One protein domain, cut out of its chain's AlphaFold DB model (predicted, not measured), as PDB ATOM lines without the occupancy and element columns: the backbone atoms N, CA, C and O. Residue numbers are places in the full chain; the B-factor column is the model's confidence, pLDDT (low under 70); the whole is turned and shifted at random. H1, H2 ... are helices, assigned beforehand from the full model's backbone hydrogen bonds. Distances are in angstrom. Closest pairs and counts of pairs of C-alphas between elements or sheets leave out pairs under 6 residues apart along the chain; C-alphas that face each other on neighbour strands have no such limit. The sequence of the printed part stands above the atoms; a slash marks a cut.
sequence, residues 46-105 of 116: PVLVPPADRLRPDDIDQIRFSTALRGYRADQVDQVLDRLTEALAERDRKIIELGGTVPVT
ATOM      1  N   PRO A  46     163.913 140.413 129.793       63.00
ATOM      2  CA  PRO A  46     162.836 139.597 130.345       63.00
ATOM      3  C   PRO A  46     163.353 138.838 131.565       63.00
ATOM      4  O   PRO A  46     164.463 138.312 131.513       63.00
ATOM      5  N   VAL A  47     162.583 138.801 132.653       68.12
ATOM      6  CA  VAL A  47     162.971 138.024 133.833       68.12
ATOM      7  C   VAL A  47     163.126 136.569 133.392       68.12
ATOM      8  O   VAL A  47     162.141 135.900 133.080       68.12
ATOM      9  N   LEU A  48     164.373 136.108 133.303       70.06
ATOM     10  CA  LEU A  48     164.702 134.755 132.878       70.06
ATOM     11  C   LEU A  48     164.557 133.834 134.085       70.06
ATOM     12  O   LEU A  48     165.523 133.546 134.783       70.06
ATOM     13  N   VAL A  49     163.322 133.414 134.350       79.12
ATOM     14  CA  VAL A  49     163.054 132.345 135.312       79.12
ATOM     15  C   VAL A  49     163.159 131.009 134.575       79.12
ATOM     16  O   VAL A  49     162.541 130.868 133.511       79.12
ATOM     17  N   PRO A  50     163.901 130.022 135.105       82.62
ATOM     18  CA  PRO A  50     163.854 128.665 134.586       82.62
ATOM     19  C   PRO A  50     162.411 128.133 134.538       82.62
ATOM     20  O   PRO A  50     161.573 128.525 135.357       82.62
ATOM     21  N   PRO A  51     162.099 127.219 133.607       84.69
ATOM     22  CA  PRO A  51     160.842 126.479 133.622       84.69
ATOM     23  C   PRO A  51     160.541 125.880 135.007       84.69
ATOM     24  O   PRO A  51     161.454 125.490 135.732       84.69
ATOM     25  N   ALA A  52     159.262 125.800 135.386       82.88
ATOM     26  CA  ALA A  52     158.846 125.410 136.740       82.88
ATOM     27  C   ALA A  52     159.328 124.010 137.170       82.88
ATOM     28  O   ALA A  52     159.494 123.753 138.364       82.88
ATOM     29  N   ASP A  53     159.564 123.114 136.210       82.00
ATOM     30  CA  ASP A  53     160.152 121.790 136.420       82.00
ATOM     31  C   ASP A  53     161.629 121.849 136.823       82.00
ATOM     32  O   ASP A  53     162.108 120.905 137.435       82.00
ATOM     33  N   ARG A  54     162.338 122.945 136.529       84.00
ATOM     34  CA  ARG A  54     163.770 123.150 136.821       84.00
ATOM     35  C   ARG A  54     164.046 124.269 137.819       84.00
ATOM     36  O   ARG A  54     165.207 124.545 138.100       84.00
ATOM     37  N   LEU A  55     163.002 124.924 138.317       87.50
ATOM     38  CA  LEU A  55     163.118 126.051 139.231       87.50
ATOM     39  C   LEU A  55     163.616 125.592 140.603       87.50
ATOM     40  O   LEU A  55     162.974 124.749 141.241       87.50
ATOM     41  N   ARG A  56     164.722 126.182 141.064       87.88
ATOM     42  CA  ARG A  56     165.312 125.944 142.385       87.88
ATOM     43  C   ARG A  56     165.134 127.153 143.312       87.88
ATOM     44  O   ARG A  56     164.972 128.271 142.824       87.88
ATOM     45  N   PRO A  57     165.226 126.955 144.642       89.25
ATOM     46  CA  PRO A  57     165.237 128.058 145.606       89.25
ATOM     47  C   PRO A  57     166.292 129.130 145.272       89.25
ATOM     48  O   PRO A  57     165.950 130.303 145.169       89.25
ATOM     49  N   ASP A  58     167.532 128.721 144.977       88.62
ATOM     50  CA  ASP A  58     168.651 129.630 144.657       88.62
ATOM     51  C   ASP A  58     168.438 130.457 143.372       88.62
ATOM     52  O   ASP A  58     169.092 131.483 143.165       88.62
ATOM     53  N   ASP A  59     167.558 130.011 142.469       87.31
ATOM     54  CA  ASP A  59     167.262 130.743 141.235       87.31
ATOM     55  C   ASP A  59     166.397 131.980 141.522       87.31
ATOM     56  O   ASP A  59     166.492 132.973 140.800       87.31
ATOM     57  N   ILE A  60     165.588 131.950 142.591       89.06
ATOM     58  CA  ILE A  60     164.737 133.075 143.003       89.06
ATOM     59  C   ILE A  60     165.594 134.269 143.436       89.06
ATOM     60  O   ILE A  60     165.310 135.401 143.044       89.06
ATOM     61  N   ASP A  61     166.697 134.018 144.143       86.06
ATOM     62  CA  ASP A  61     167.609 135.058 144.642       86.06
ATOM     63  C   ASP A  61     168.313 135.834 143.515       86.06
ATOM     64  O   ASP A  61     168.791 136.964 143.695       86.06
ATOM     65  N   GLN A  62     168.378 135.244 142.319       84.88
ATOM     66  CA  GLN A  62     168.984 135.850 141.134       84.88
ATOM     67  C   GLN A  62     167.990 136.681 140.314       84.88
ATOM     68  O   GLN A  62     168.401 137.420 139.415       84.88
ATOM     69  N   ILE A  63     166.696 136.633 140.642       86.12
ATOM     70  CA  ILE A  63     165.667 137.386 139.930       86.12
ATOM     71  C   ILE A  63     165.840 138.890 140.173       86.12
ATOM     72  O   ILE A  63     166.067 139.356 141.291       86.12
ATOM     73  N   ARG A  64     165.731 139.686 139.104       82.25
ATOM     74  CA  ARG A  64     165.775 141.153 139.160       82.25
ATOM     75  C   ARG A  64     164.548 141.731 138.469       82.25
ATOM     76  O   ARG A  64     164.323 141.480 137.289       82.25
ATOM     77  N   PHE A  65     163.770 142.519 139.207       80.44
ATOM     78  CA  PHE A  65     162.588 143.213 138.697       80.44
ATOM     79  C   PHE A  65     162.894 144.688 138.423       80.44
ATOM     80  O   PHE A  65     163.648 145.318 139.163       80.44
ATOM     81  N   SER A  66     162.279 145.259 137.385       76.00
ATOM     82  CA  SER A  66     162.326 146.704 137.145       76.00
ATOM     83  C   SER A  66     161.286 147.416 138.002       76.00
ATOM     84  O   SER A  66     160.193 146.909 138.257       76.00
ATOM     85  N   THR A  67     161.611 148.631 138.434       77.06
ATOM     86  CA  THR A  67     160.680 149.479 139.180       77.06
ATOM     87  C   THR A  67     159.781 150.262 138.228       77.06
ATOM     88  O   THR A  67     160.257 150.862 137.264       77.06
ATOM     89  N   ALA A  68     158.482 150.316 138.525       72.38
ATOM     90  CA  ALA A  68     157.511 151.104 137.771       72.38
ATOM     91  C   ALA A  68     156.736 152.058 138.690       72.38
ATOM     92  O   ALA A  68     156.395 151.714 139.819       72.38
ATOM     93  N   LEU A  69     156.372 153.228 138.156       63.72
ATOM     94  CA  LEU A  69     155.585 154.282 138.822       63.72
ATOM     95  C   LEU A  69     154.238 153.803 139.407       63.72
ATOM     96  O   LEU A  69     153.671 154.460 140.274       63.72
ATOM     97  N   ARG A  70     153.718 152.668 138.922       73.38
ATOM     98  CA  ARG A  70     152.525 151.969 139.432       73.38
ATOM     99  C   ARG A  70     152.772 150.459 139.590       73.38
ATOM    100  O   ARG A  70     151.954 149.651 139.166       73.38
ATOM    101  N   GLY A  71     153.938 150.087 140.115       77.25
ATOM    102  CA  GLY A  71     154.308 148.695 140.388       77.25
ATOM    103  C   GLY A  71     153.817 148.182 141.745       77.25
ATOM    104  O   GLY A  71     153.347 148.949 142.587       77.25
ATOM    105  N   TYR A  72     153.961 146.874 141.963       84.25
ATOM    106  CA  TYR A  72     153.864 146.294 143.302       84.25
ATOM    107  C   TYR A  72     154.959 146.874 144.208       84.25
ATOM    108  O   TYR A  72     156.020 147.282 143.730       84.25
ATOM    109  N   ARG A  73     154.706 146.932 145.520       82.38
ATOM    110  CA  ARG A  73     155.715 147.412 146.471       82.38
ATOM    111  C   ARG A  73     156.825 146.370 146.608       82.38
ATOM    112  O   ARG A  73     156.523 145.201 146.834       82.38
ATOM    113  N   ALA A  74     158.082 146.801 146.488       85.25
ATOM    114  CA  ALA A  74     159.244 145.911 146.509       85.25
ATOM    115  C   ALA A  74     159.293 145.049 147.782       85.25
ATOM    116  O   ALA A  74     159.374 143.838 147.681       85.25
ATOM    117  N   ASP A  75     159.062 145.638 148.957       88.75
ATOM    118  CA  ASP A  75     159.057 144.924 150.242       88.75
ATOM    119  C   ASP A  75     157.987 143.826 150.345       88.75
ATOM    120  O   ASP A  75     158.174 142.841 151.055       88.75
ATOM    121  N   GLN A  76     156.845 143.998 149.678       90.62
ATOM    122  CA  GLN A  76     155.799 142.973 149.636       90.62
ATOM    123  C   GLN A  76     156.162 141.849 148.672       90.62
ATOM    124  O   GLN A  76     155.879 140.690 148.961       90.62
ATOM    125  N   VAL A  77     156.765 142.196 147.534       91.75
ATOM    126  CA  VAL A  77     157.268 141.216 146.570       91.75
ATOM    127  C   VAL A  77     158.378 140.391 147.217       91.75
ATOM    128  O   VAL A  77     158.267 139.172 147.217       91.75
ATOM    129  N   ASP A  78     159.350 141.033 147.865       89.94
ATOM    130  CA  ASP A  78     160.463 140.377 148.562       89.94
ATOM    131  C   ASP A  78     159.951 139.384 149.617       89.94
ATOM    132  O   ASP A  78     160.279 138.205 149.565       89.94
ATOM    133  N   GLN A  79     159.013 139.799 150.478       94.44
ATOM    134  CA  GLN A  79     158.397 138.901 151.469       94.44
ATOM    135  C   GLN A  79     157.697 137.680 150.855       94.44
ATOM    136  O   GLN A  79     157.630 136.618 151.477       94.44
ATOM    137  N   VAL A  80     157.088 137.832 149.678       94.50
ATOM    138  CA  VAL A  80     156.435 136.715 148.985       94.50
ATOM    139  C   VAL A  80     157.478 135.793 148.358       94.50
ATOM    140  O   VAL A  80     157.296 134.578 148.409       94.50
ATOM    141  N   LEU A  81     158.557 136.348 147.803       93.81
ATOM    142  CA  LEU A  81     159.661 135.576 147.239       93.81
ATOM    143  C   LEU A  81     160.392 134.776 148.318       93.81
ATOM    144  O   LEU A  81     160.596 133.587 148.112       93.81
ATOM    145  N   ASP A  82     160.648 135.356 149.494       94.31
ATOM    146  CA  ASP A  82     161.252 134.648 150.632       94.31
ATOM    147  C   ASP A  82     160.428 133.411 151.025       94.31
ATOM    148  O   ASP A  82     160.936 132.292 151.117       94.31
ATOM    149  N   ARG A  83     159.108 133.588 151.172       94.38
ATOM    150  CA  ARG A  83     158.187 132.476 151.473       94.38
ATOM    151  C   ARG A  83     158.147 131.438 150.356       94.38
ATOM    152  O   ARG A  83     157.957 130.253 150.629       94.38
ATOM    153  N   LEU A  84     158.276 131.866 149.102       93.69
ATOM    154  CA  LEU A  84     158.310 130.960 147.959       93.69
ATOM    155  C   LEU A  84     159.608 130.141 147.946       93.69
ATOM    156  O   LEU A  84     159.545 128.935 147.712       93.69
ATOM    157  N   THR A  85     160.747 130.759 148.256       94.06
ATOM    158  CA  THR A  85     162.046 130.093 148.414       94.06
ATOM    159  C   THR A  85     161.975 129.018 149.499       94.06
ATOM    160  O   THR A  85     162.349 127.869 149.257       94.06
ATOM    161  N   GLU A  86     161.400 129.336 150.663       95.94
ATOM    162  CA  GLU A  86     161.176 128.363 151.741       95.94
ATOM    163  C   GLU A  86     160.258 127.209 151.307       95.94
ATOM    164  O   GLU A  86     160.556 126.036 151.556       95.94
ATOM    165  N   ALA A  87     159.153 127.523 150.624       93.69
ATOM    166  CA  ALA A  87     158.202 126.525 150.146       93.69
ATOM    167  C   ALA A  87     158.817 125.585 149.097       93.69
ATOM    168  O   ALA A  87     158.558 124.379 149.128       93.69
ATOM    169  N   LEU A  88     159.651 126.110 148.192       93.38
ATOM    170  CA  LEU A  88     160.402 125.298 147.235       93.38
ATOM    171  C   LEU A  88     161.415 124.399 147.944       93.38
ATOM    172  O   LEU A  88     161.464 123.208 147.651       93.38
ATOM    173  N   ALA A  89     162.154 124.916 148.926       93.38
ATOM    174  CA  ALA A  89     163.112 124.116 149.687       93.38
ATOM    175  C   ALA A  89     162.430 122.982 150.476       93.38
ATOM    176  O   ALA A  89     162.958 121.875 150.578       93.38
ATOM    177  N   GLU A  90     161.245 123.234 151.034       94.81
ATOM    178  CA  GLU A  90     160.422 122.210 151.685       94.81
ATOM    179  C   GLU A  90     159.894 121.172 150.680       94.81
ATOM    180  O   GLU A  90     159.933 119.971 150.955       94.81
ATOM    181  N   ARG A  91     159.430 121.610 149.501       93.31
ATOM    182  CA  ARG A  91     159.004 120.711 148.417       93.31
ATOM    183  C   ARG A  91     160.149 119.800 147.984       93.31
ATOM    184  O   ARG A  91     159.952 118.595 147.874       93.31
ATOM    185  N   ASP A  92     161.327 120.364 147.760       93.06
ATOM    186  CA  ASP A  92     162.497 119.633 147.283       93.06
ATOM    187  C   ASP A  92     162.976 118.612 148.327       93.06
ATOM    188  O   ASP A  92     163.271 117.469 147.977       93.06
ATOM    189  N   ARG A  93     162.935 118.959 149.624       93.94
ATOM    190  CA  ARG A  93     163.174 118.002 150.719       93.94
ATOM    191  C   ARG A  93     162.191 116.831 150.688       93.94
ATOM    192  O   ARG A  93     162.624 115.683 150.762       93.94
ATOM    193  N   LYS A  94     160.893 117.102 150.516       94.19
ATOM    194  CA  LYS A  94     159.862 116.054 150.404       94.19
ATOM    195  C   LYS A  94     160.061 115.168 149.181       94.19
ATOM    196  O   LYS A  94     159.890 113.959 149.277       94.19
ATOM    197  N   ILE A  95     160.428 115.747 148.037       93.25
ATOM    198  CA  ILE A  95     160.718 114.984 146.816       93.25
ATOM    199  C   ILE A  95     161.846 113.985 147.082       93.25
ATOM    200  O   ILE A  95     161.696 112.814 146.751       93.25
ATOM    201  N   ILE A  96     162.929 114.427 147.726       93.94
ATOM    202  CA  ILE A  96     164.067 113.567 148.072       93.94
ATOM    203  C   ILE A  96     163.653 112.475 149.067       93.94
ATOM    204  O   ILE A  96     164.006 111.312 148.881       93.94
ATOM    205  N   GLU A  97     162.875 112.821 150.097       93.25
ATOM    206  CA  GLU A  97     162.358 111.864 151.086       93.25
ATOM    207  C   GLU A  97     161.509 110.760 150.436       93.25
ATOM    208  O   GLU A  97     161.627 109.587 150.782       93.25
ATOM    209  N   LEU A  98     160.698 111.125 149.441       95.50
ATOM    210  CA  LEU A  98     159.855 110.207 148.671       95.50
ATOM    211  C   LEU A  98     160.633 109.423 147.595       95.50
ATOM    212  O   LEU A  98     160.024 108.692 146.813       95.50
ATOM    213  N   GLY A  99     161.962 109.555 147.538       90.81
ATOM    214  CA  GLY A  99     162.824 108.868 146.572       90.81
ATOM    215  C   GLY A  99     162.821 109.485 145.170       90.81
ATOM    216  O   GLY A  99     163.326 108.878 144.226       90.81
ATOM    217  N   GLY A 100     162.247 110.677 145.017       88.38
ATOM    218  CA  GLY A 100     162.356 111.473 143.804       88.38
ATOM    219  C   GLY A 100     163.711 112.172 143.695       88.38
ATOM    220  O   GLY A 100     164.477 112.273 144.653       88.38
ATOM    221  N   THR A 101     164.008 112.687 142.505       85.69
ATOM    222  CA  THR A 101     165.217 113.468 142.239       85.69
ATOM    223  C   THR A 101     164.856 114.922 141.959       85.69
ATOM    224  O   THR A 101     163.863 115.217 141.293       85.69
ATOM    225  N   VAL A 102     165.668 115.840 142.481       84.44
ATOM    226  CA  VAL A 102     165.558 117.273 142.190       84.44
ATOM    227  C   VAL A 102     166.527 117.591 141.047       84.44
ATOM    228  O   VAL A 102     167.672 117.129 141.084       84.44
ATOM    229  N   PRO A 103     166.103 118.333 140.013       74.25
ATOM    230  CA  PRO A 103     166.978 118.684 138.904       74.25
ATOM    231  C   PRO A 103     168.148 119.552 139.376       74.25
ATOM    232  O   PRO A 103     167.969 120.585 140.021       74.25
ATOM    233  N   VAL A 104     169.362 119.124 139.031       67.88
ATOM    234  CA  VAL A 104     170.597 119.869 139.287       67.88
ATOM    235  C   VAL A 104     170.912 120.698 138.047       67.88
ATOM    236  O   VAL A 104     171.406 120.175 137.052       67.88
ATOM    237  N   THR A 105     170.614 121.993 138.098       64.50
ATOM    238  CA  THR A 105     171.116 122.950 137.106       64.50
ATOM    239  C   THR A 105     172.522 123.367 137.531       64.50
ATOM    240  O   THR A 105     172.679 124.192 138.431       64.50
TER     241      THR A 105
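AT A GLANCE: This is residues 46 to 105 of the 116 residues of the protein "DivIVA domain-containing protein" of Auritidibacter ignavus (UniProt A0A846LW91). One long helix, H2, makes the long axis, and the rest of the printed part runs along one side of it as a thin layer of extended chain with a single short helical turn, H1, packed near the middle of H2. At one end the loop of residues 67 to 73 sticks out before the chain folds back into H2; at the other, residues 98 to 105 fold back from the end of H2 toward the side where H1 lies. The printed part has 60 residues, with two named helices in the order H1, H2 and no named strand; the class is all helix, though under half of the residues, 28 of 60, are in named elements. The whole is loose, with a radius of gyration of the C-alphas of 13.7 A, and spans 47 by 21 by 13 A.

IN THESE COORDINATES: Begin at C-alpha 46, at (162.836, 139.597, 130.345). Go on to C-alpha 57 at (165.237, 128.058, 145.606), where H1 begins; it holds residues 57 to 60. Find C-alpha 74 at (159.244, 145.911, 146.509); from there H2, residues 74 to 97, runs 34.5 A to C-alpha 97 at (162.358, 111.864, 151.086).

HOW THE PARTS SIT: Look at Pro 57 and Thr 85: their C-alphas, 4.7 A apart, are the closest of H1 and H2, which touch. H2 touches H1 with residues 81 to 89 alone. In H2 every O i to N i+4 pair is within hydrogen-bond range; H1 is too short for such a pair, and its one O i to N i+3 pair is within range.

THE WHOLE: The C-alphas farthest apart are those of Leu 69 and Gly 99, at 46.6 A. The printed part has no cut, and the link from H1 to H2, 13 residues, is long. Residues 94 to 99, of which 94 to 97 belong to H2, stand free, as do residues 67 to 73. In the B-factor column, the model's pLDDT averages 85.6 over the printed part and is under 70 at residues 46 to 47, residue 69 and residues 104 to 105.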